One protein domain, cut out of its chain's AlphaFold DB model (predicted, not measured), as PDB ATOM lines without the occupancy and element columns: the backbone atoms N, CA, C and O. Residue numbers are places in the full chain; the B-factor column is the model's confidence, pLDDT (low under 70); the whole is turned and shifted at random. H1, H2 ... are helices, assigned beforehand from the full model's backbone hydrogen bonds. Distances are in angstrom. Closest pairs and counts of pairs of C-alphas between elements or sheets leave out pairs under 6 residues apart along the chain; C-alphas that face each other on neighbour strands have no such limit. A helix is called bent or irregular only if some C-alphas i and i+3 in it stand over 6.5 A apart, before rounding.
ATOM      1  N   ILE A   2     129.505 171.118 161.518       92.00
ATOM      2  CA  ILE A   2     129.931 171.183 160.108       92.00
ATOM      3  C   ILE A   2     131.219 172.010 159.948       92.00
ATOM      4  O   ILE A   2     132.118 171.586 159.231       92.00
ATOM      5  N   ASP A   3     131.368 173.114 160.683       93.25
ATOM      6  CA  ASP A   3     132.566 173.971 160.607       93.25
ATOM      7  C   ASP A   3     133.840 173.236 161.041       93.25
ATOM      8  O   ASP A   3     134.892 173.369 160.421       93.25
ATOM      9  N   THR A   4     133.742 172.398 162.077       90.31
ATOM     10  CA  THR A   4     134.852 171.561 162.554       90.31
ATOM     11  C   THR A   4     135.251 170.522 161.507       90.31
ATOM     12  O   THR A   4     136.440 170.318 161.275       90.31
ATOM     13  N   LEU A   5     134.271 169.906 160.835       91.88
ATOM     14  CA  LEU A   5     134.521 168.957 159.748       91.88
ATOM     15  C   LEU A   5     135.177 169.648 158.543       91.88
ATOM     16  O   LEU A   5     136.165 169.145 158.016       91.88
ATOM     17  N   LEU A   6     134.672 170.821 158.147       96.38
ATOM     18  CA  LEU A   6     135.249 171.641 157.077       96.38
ATOM     19  C   LEU A   6     136.677 172.079 157.407       96.38
ATOM     20  O   LEU A   6     137.545 172.031 156.542       96.38
ATOM     21  N   THR A   7     136.939 172.448 158.661       96.06
ATOM     22  CA  THR A   7     138.280 172.838 159.116       96.06
ATOM     23  C   THR A   7     139.244 171.654 159.068       96.06
ATOM     24  O   THR A   7     140.340 171.781 158.526       96.06
ATOM     25  N   ALA A   8     138.837 170.484 159.572       93.38
ATOM     26  CA  ALA A   8     139.648 169.271 159.495       93.38
ATOM     27  C   ALA A   8     139.943 168.879 158.037       93.38
ATOM     28  O   ALA A   8     141.080 168.559 157.698       93.38
ATOM     29  N   PHE A   9     138.943 168.977 157.157       95.69
ATOM     30  CA  PHE A   9     139.106 168.711 155.730       95.69
ATOM     31  C   PHE A   9     140.063 169.707 155.057       95.69
ATOM     32  O   PHE A   9     140.959 169.297 154.323       95.69
ATOM     33  N   ALA A  10     139.937 171.004 155.355       97.12
ATOM     34  CA  ALA A  10     140.842 172.032 154.845       97.12
ATOM     35  C   ALA A  10     142.297 171.780 155.278       97.12
ATOM     36  O   ALA A  10     143.207 171.892 154.459       97.12
ATOM     37  N   LEU A  11     142.522 171.381 156.534       96.81
ATOM     38  CA  LEU A  11     143.857 171.045 157.035       96.81
ATOM     39  C   LEU A  11     144.464 169.845 156.303       96.81
ATOM     40  O   LEU A  11     145.631 169.907 155.924       96.81
ATOM     41  N   VAL A  12     143.685 168.787 156.053       95.75
ATOM     42  CA  VAL A  12     144.149 167.627 155.273       95.75
ATOM     43  C   VAL A  12     144.569 168.055 153.867       95.75
ATOM     44  O   VAL A  12     145.656 167.690 153.428       95.75
ATOM     45  N   LEU A  13     143.772 168.885 153.185       96.94
ATOM     46  CA  LEU A  13     144.116 169.385 151.847       96.94
ATOM     47  C   LEU A  13     145.396 170.226 151.840       96.94
ATOM     48  O   LEU A  13     146.222 170.071 150.942       96.94
ATOM     49  N   ILE A  14     145.570 171.106 152.830       97.19
ATOM     50  CA  ILE A  14     146.784 171.920 152.956       97.19
ATOM     51  C   ILE A  14     147.995 171.008 153.168       97.19
ATOM     52  O   ILE A  14     148.980 171.133 152.446       97.19
ATOM     53  N   ILE A  15     147.920 170.070 154.116       95.88
ATOM     54  CA  ILE A  15     149.042 169.188 154.462       95.88
ATOM     55  C   ILE A  15     149.422 168.283 153.284       95.88
ATOM     56  O   ILE A  15     150.598 168.219 152.925       95.88
ATOM     57  N   GLU A  16     148.445 167.641 152.641       93.75
ATOM     58  CA  GLU A  16     148.675 166.791 151.467       93.75
ATOM     59  C   GLU A  16     149.193 167.596 150.265       93.75
ATOM     60  O   GLU A  16     150.036 167.119 149.507       93.75
ATOM     61  N   GLY A  17     148.746 168.846 150.101       95.06
ATOM     62  CA  GLY A  17     149.174 169.734 149.019       95.06
ATOM     63  C   GLY A  17     150.570 170.342 149.194       95.06
ATOM     64  O   GLY A  17     151.198 170.716 148.202       95.06
ATOM     65  N   LEU A  18     151.099 170.422 150.421       96.56
ATOM     66  CA  LEU A  18     152.397 171.054 150.694       96.56
ATOM     67  C   LEU A  18     153.561 170.338 150.003       96.56
ATOM     68  O   LEU A  18     154.414 170.983 149.393       96.56
ATOM     69  N   VAL A  19     153.611 169.008 150.085       93.69
ATOM     70  CA  VAL A  19     154.700 168.204 149.508       93.69
ATOM     71  C   VAL A  19     154.772 168.317 147.976       93.69
ATOM     72  O   VAL A  19     155.861 168.613 147.478       93.69
ATOM     73  N   PRO A  20     153.677 168.136 147.207       94.94
ATOM     74  CA  PRO A  20     153.710 168.319 145.758       94.94
ATOM     75  C   PRO A  20     153.965 169.775 145.345       94.94
ATOM     76  O   PRO A  20     154.633 169.991 144.337       94.94
ATOM     77  N   ALA A  21     153.493 170.763 146.115       96.81
ATOM     78  CA  ALA A  21     153.710 172.178 145.807       96.81
ATOM     79  C   ALA A  21     155.163 172.630 146.039       96.81
ATOM     80  O   ALA A  21     155.727 173.340 145.210       96.81
ATOM     81  N   LEU A  22     155.782 172.217 147.151       97.06
ATOM     82  CA  LEU A  22     157.140 172.637 147.521       97.06
ATOM     83  C   LEU A  22     158.231 171.745 146.916       97.06
ATOM     84  O   LEU A  22     159.325 172.222 146.615       97.06
ATOM     85  N   PHE A  23     157.964 170.446 146.742       96.75
ATOM     86  CA  PHE A  23     158.960 169.459 146.314       96.75
ATOM     87  C   PHE A  23     158.428 168.498 145.230       96.75
ATOM     88  O   PHE A  23     158.465 167.275 145.419       96.75
ATOM     89  N   PRO A  24     158.013 169.002 144.051       94.25
ATOM     90  CA  PRO A  24     157.352 168.202 143.014       94.25
ATOM     91  C   PRO A  24     158.192 167.006 142.532       94.25
ATOM     92  O   PRO A  24     157.683 165.893 142.418       94.25
ATOM     93  N   ASN A  25     159.503 167.188 142.338       96.25
ATOM     94  CA  ASN A  25     160.391 166.109 141.878       96.25
ATOM     95  C   ASN A  25     160.553 164.996 142.927       96.25
ATOM     96  O   ASN A  25     160.620 163.813 142.592       96.25
ATOM     97  N   LYS A  26     160.612 165.356 144.219       94.38
ATOM     98  CA  LYS A  26     160.699 164.365 145.306       94.38
ATOM     99  C   LYS A  26     159.391 163.594 145.431       94.38
ATOM    100  O   LYS A  26     159.425 162.375 145.577       94.38
ATOM    101  N   TRP A  27     158.267 164.301 145.324       95.06
ATOM    102  CA  TRP A  27     156.936 163.709 145.318       95.06
ATOM    103  C   TRP A  27     156.761 162.707 144.171       95.06
ATOM    104  O   TRP A  27     156.398 161.558 144.410       95.06
ATOM    105  N   GLN A  28     157.118 163.087 142.942       95.19
ATOM    106  CA  GLN A  28     157.033 162.200 141.779       95.19
ATOM    107  C   GLN A  28     157.880 160.932 141.956       95.19
ATOM    108  O   GLN A  28     157.398 159.822 141.736       95.19
ATOM    109  N   ASN A  29     159.126 161.079 142.415       96.12
ATOM    110  CA  ASN A  29     160.003 159.938 142.674       96.12
ATOM    111  C   ASN A  29     159.462 159.020 143.781       96.12
ATOM    112  O   ASN A  29     159.627 157.803 143.707       96.12
ATOM    113  N   TYR A  30     158.821 159.585 144.808       93.25
ATOM    114  CA  TYR A  30     158.165 158.811 145.859       93.25
ATOM    115  C   TYR A  30     156.981 158.004 145.312       93.25
ATOM    116  O   TYR A  30     156.891 156.805 145.578       93.25
ATOM    117  N   LEU A  31     156.136 158.616 144.478       93.69
ATOM    118  CA  LEU A  31     155.018 157.928 143.830       93.69
ATOM    119  C   LEU A  31     155.484 156.771 142.939       93.69
ATOM    120  O   LEU A  31     154.924 155.683 143.020       93.69
ATOM    121  N   ILE A  32     156.542 156.958 142.145       95.88
ATOM    122  CA  ILE A  32     157.101 155.884 141.305       95.88
ATOM    123  C   ILE A  32     157.609 154.716 142.161       95.88
ATOM    124  O   ILE A  32     157.417 153.553 141.814       95.88
ATOM    125  N   LYS A  33     158.236 154.993 143.307       93.88
ATOM    126  CA  LYS A  33     158.659 153.932 144.233       93.88
ATOM    127  C   LYS A  33     157.466 153.207 144.849       93.88
ATOM    128  O   LYS A  33     157.526 151.992 145.016       93.88
ATOM    129  N   LEU A  34     156.395 153.932 145.173       92.88
ATOM    130  CA  LEU A  34     155.161 153.350 145.694       92.88
ATOM    131  C   LEU A  34     154.503 152.403 144.688       92.88
ATOM    132  O   LEU A  34     154.076 151.327 145.089       92.88
ATOM    133  N   THR A  35     154.459 152.746 143.397       92.69
ATOM    134  CA  THR A  35     153.851 151.868 142.380       92.69
ATOM    135  C   THR A  35     154.640 150.581 142.138       92.69
ATOM    136  O   THR A  35     154.079 149.608 141.641       92.69
ATOM    137  N   GLN A  36     155.921 150.551 142.509       94.88
ATOM    138  CA  GLN A  36     156.769 149.360 142.437       94.88
ATOM    139  C   GLN A  36     156.636 148.448 143.667       94.88
ATOM    140  O   GLN A  36     157.148 147.328 143.652       94.88
ATOM    141  N   GLN A  37     155.979 148.898 144.741       93.56
ATOM    142  CA  GLN A  37     155.749 148.066 145.921       93.56
ATOM    143  C   GLN A  37     154.640 147.038 145.663       93.56
ATOM    144  O   GLN A  37     153.660 147.335 144.977       93.56
ATOM    145  N   PRO A  38     154.733 145.833 146.255       93.88
ATOM    146  CA  PRO A  38     153.650 144.868 146.169       93.88
ATOM    147  C   PRO A  38     152.400 145.408 146.875       93.88
ATOM    148  O   PRO A  38     152.475 146.028 147.940       93.88
ATOM    149  N   THR A  39     151.225 145.112 146.317       93.38
ATOM    150  CA  THR A  39     149.926 145.586 146.824       93.38
ATOM    151  C   THR A  39     149.692 145.221 148.294       93.38
ATOM    152  O   THR A  39     149.047 145.970 149.027       93.38
ATOM    153  N   SER A  40     150.245 144.096 148.760       93.56
ATOM    154  CA  SER A  40     150.190 143.674 150.166       93.56
ATOM    155  C   SER A  40     150.878 144.665 151.109       93.56
ATOM    156  O   SER A  40     150.318 144.981 152.158       93.56
ATOM    157  N   SER A  41     152.039 145.204 150.731       93.25
ATOM    158  CA  SER A  41     152.763 146.202 151.527       93.25
ATOM    159  C   SER A  41     151.996 147.518 151.603       93.25
ATOM    160  O   SER A  41     151.817 148.053 152.695       93.25
ATOM    161  N   ILE A  42     151.470 148.002 150.472       94.25
ATOM    162  CA  ILE A  42     150.649 149.225 150.425       94.25
ATOM    163  C   ILE A  42     149.416 149.068 151.324       94.25
ATOM    164  O   ILE A  42     149.100 149.952 152.121       94.25
ATOM    165  N   ARG A  43     148.753 147.906 151.255       94.81
ATOM    166  CA  ARG A  43     147.597 147.593 152.097       94.81
ATOM    167  C   ARG A  43     147.957 147.606 153.584       94.81
ATOM    168  O   ARG A  43     147.217 148.187 154.368       94.81
ATOM    169  N   ASN A  44     149.082 147.011 153.973       95.50
ATOM    170  CA  ASN A  44     149.508 146.965 155.375       95.50
ATOM    171  C   ASN A  44     149.863 148.359 155.920       95.50
ATOM    172  O   ASN A  44     149.531 148.669 157.065       95.50
ATOM    173  N   ILE A  45     150.483 149.214 155.099       94.25
ATOM    174  CA  ILE A  45     150.738 150.621 155.446       94.25
ATOM    175  C   ILE A  45     149.409 151.349 155.674       94.25
ATOM    176  O   ILE A  45     149.227 151.981 156.713       94.25
ATOM    177  N   GLY A  46     148.454 151.194 154.752       93.69
ATOM    178  CA  GLY A  46     147.117 151.775 154.884       93.69
ATOM    179  C   GLY A  46     146.376 151.292 156.134       93.69
ATOM    180  O   GLY A  46     145.824 152.103 156.871       93.69
ATOM    181  N   MET A  47     146.415 149.987 156.429       96.94
ATOM    182  CA  MET A  47     145.817 149.435 157.651       96.94
ATOM    183  C   MET A  47     146.460 150.005 158.917       96.94
ATOM    184  O   MET A  47     145.749 150.332 159.862       96.94
ATOM    185  N   SER A  48     147.787 150.156 158.934       96.56
ATOM    186  CA  SER A  48     148.504 150.716 160.084       96.56
ATOM    187  C   SER A  48     148.118 152.179 160.314       96.56
ATOM    188  O   SER A  48     147.816 152.562 161.441       96.56
ATOM    189  N   LEU A  49     148.048 152.984 159.247       95.00
ATOM    190  CA  LEU A  49     147.594 154.378 159.308       95.00
ATOM    191  C   LEU A  49     146.159 154.492 159.836       95.00
ATOM    192  O   LEU A  49     145.902 155.297 160.727       95.00
ATOM    193  N   LEU A  50     145.243 153.657 159.334       96.62
ATOM    194  CA  LEU A  50     143.865 153.607 159.827       96.62
ATOM    195  C   LEU A  50     143.811 153.228 161.309       96.62
ATOM    196  O   LEU A  50     143.111 153.876 162.082       96.62
ATOM    197  N   PHE A  51     144.574 152.213 161.715       97.56
ATOM    198  CA  PHE A  51     144.622 151.747 163.097       97.56
ATOM    199  C   PHE A  51     145.089 152.848 164.056       97.56
ATOM    200  O   PHE A  51     144.401 153.147 165.032       97.56
ATOM    201  N   PHE A  52     146.207 153.514 163.751       97.25
ATOM    202  CA  PHE A  52     146.686 154.638 164.558       97.25
ATOM    203  C   PHE A  52     145.716 155.823 164.541       97.25
ATOM    204  O   PHE A  52     145.474 156.415 165.589       97.25
ATOM    205  N   GLY A  53     145.118 156.141 163.390       94.31
ATOM    206  CA  GLY A  53     144.122 157.207 163.277       94.31
ATOM    207  C   GLY A  53     142.906 156.974 164.175       94.31
ATOM    208  O   GLY A  53     142.491 157.881 164.893       94.31
ATOM    209  N   VAL A  54     142.380 155.746 164.203       96.31
ATOM    210  CA  VAL A  54     141.266 155.363 165.086       96.31
ATOM    211  C   VAL A  54     141.666 155.462 166.557       96.31
ATOM    212  O   VAL A  54     140.892 155.988 167.352       96.31
ATOM    213  N   ILE A  55     142.869 155.009 166.926       96.88
ATOM    214  CA  ILE A  55     143.365 155.110 168.308       96.88
ATOM    215  C   ILE A  55     143.463 156.570 168.749       96.88
ATOM    216  O   ILE A  55     142.968 156.917 169.818       96.88
ATOM    217  N   ILE A  56     144.076 157.429 167.933       94.88
ATOM    218  CA  ILE A  56     144.221 158.855 168.242       94.88
ATOM    219  C   ILE A  56     142.843 159.507 168.364       94.88
ATOM    220  O   ILE A  56     142.589 160.217 169.335       94.88
ATOM    221  N   LEU A  57     141.934 159.230 167.425       93.12
ATOM    222  CA  LEU A  57     140.576 159.762 167.472       93.12
ATOM    223  C   LEU A  57     139.843 159.311 168.738       93.12
ATOM    224  O   LEU A  57     139.190 160.129 169.379       93.12
ATOM    225  N   TRP A  58     139.972 158.041 169.123       95.00
ATOM    226  CA  TRP A  58     139.364 157.510 170.340       95.00
ATOM    227  C   TRP A  58     139.930 158.159 171.608       95.00
ATOM    228  O   TRP A  58     139.167 158.457 172.519       95.00
ATOM    229  N   LEU A  59     141.239 158.421 171.654       94.62
ATOM    230  CA  LEU A  59     141.890 159.096 172.781       94.62
ATOM    231  C   LEU A  59     141.489 160.570 172.907       94.62
ATOM    232  O   LEU A  59     141.358 161.055 174.021       94.62
ATOM    233  N   VAL A  60     141.317 161.277 171.787       91.19
ATOM    234  CA  VAL A  60     140.940 162.704 171.774       91.19
ATOM    235  C   VAL A  60     139.435 162.906 171.976       91.19
ATOM    236  O   VAL A  60     139.021 163.934 172.501       91.19
ATOM    237  N   SER A  61     138.608 161.946 171.552       81.88
ATOM    238  CA  SER A  61     137.139 162.025 171.656       81.88
ATOM    239  C   SER A  61     136.587 161.510 172.990       81.88
ATOM    240  O   SER A  61     135.367 161.426 173.146       81.88
ATOM    241  N   LYS A  62     137.463 161.115 173.913       57.38
ATOM    242  CA  LYS A  62     137.136 160.644 175.258       57.38
ATOM    243  C   LYS A  62     137.463 161.728 176.276       57.38
ATOM    244  O   LYS A  62     136.661 161.870 177.223       57.38
TER     245      LYS A  62
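What this domain is: This is residues 2 to 62 of the 62 residues of the protein "DUF2065 domain-containing protein" of Colwellia sp. Bg11-12 (UniProt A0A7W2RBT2). The model is an open, three-sided bracket: the short helix H2 makes its base, and the long helices H1 and H3 stick out from the two ends of H2 toward the same side, with an empty gap between them. H1 leads in to the base and H3 leads away from it, and no helix touches another. The printed part has 61 residues with three named helices in the order H1, H2, H3 and no named strand; the class is all helix. The whole is loose, with a radius of gyration of the C-alphas of 15.0 A, and flat, spanning 39 by 28 by 15 A.

How they stand to each other: H1, residues 2 to 22, and H2, residues 24 to 35, are close but not clearly touching; their closest C-alphas, those of Pro 20 and Trp 27, are 5.6 A apart. Their lines are about perpendicular, at 80 degrees. H2 and H3, residues 39 to 60, are close but not clearly touching, and their closest C-alphas, those of Leu 34 and Ile 42, are 7.7 A apart. They run opposite ways at a steep tilt of 67 degrees, only just short of about perpendicular. H1 and H3 are apart. In H2 and H3 every O i to N i+4 pair is within hydrogen-bond range; in H1, 15 of 17 are.

Where its parts are: H1 begins at C-alpha 2 (129.931, 171.183, 160.108) and is 30.0 A long from first to last C-alpha. It has a kink of 25 degrees near residue 16; it is neither bent nor irregular, but only just: C-alphas 16 and 19 are 6.5 A apart. H2 begins at C-alpha 24 (157.352, 168.202, 143.014) and is 16.7 A long. H3 is 31.6 A long and ends at C-alpha 60 (140.940, 162.704, 171.774).

The domain as a whole: The two C-alphas farthest apart, those of Asn 25 and Lys 62, are 41.0 A apart. The printed part has no cut, and both links are tight. Residues 2 to 18 and 43 to 62 are among those that stand free. The mean pLDDT of the printed part is 94.1, and residue 62 is under 70.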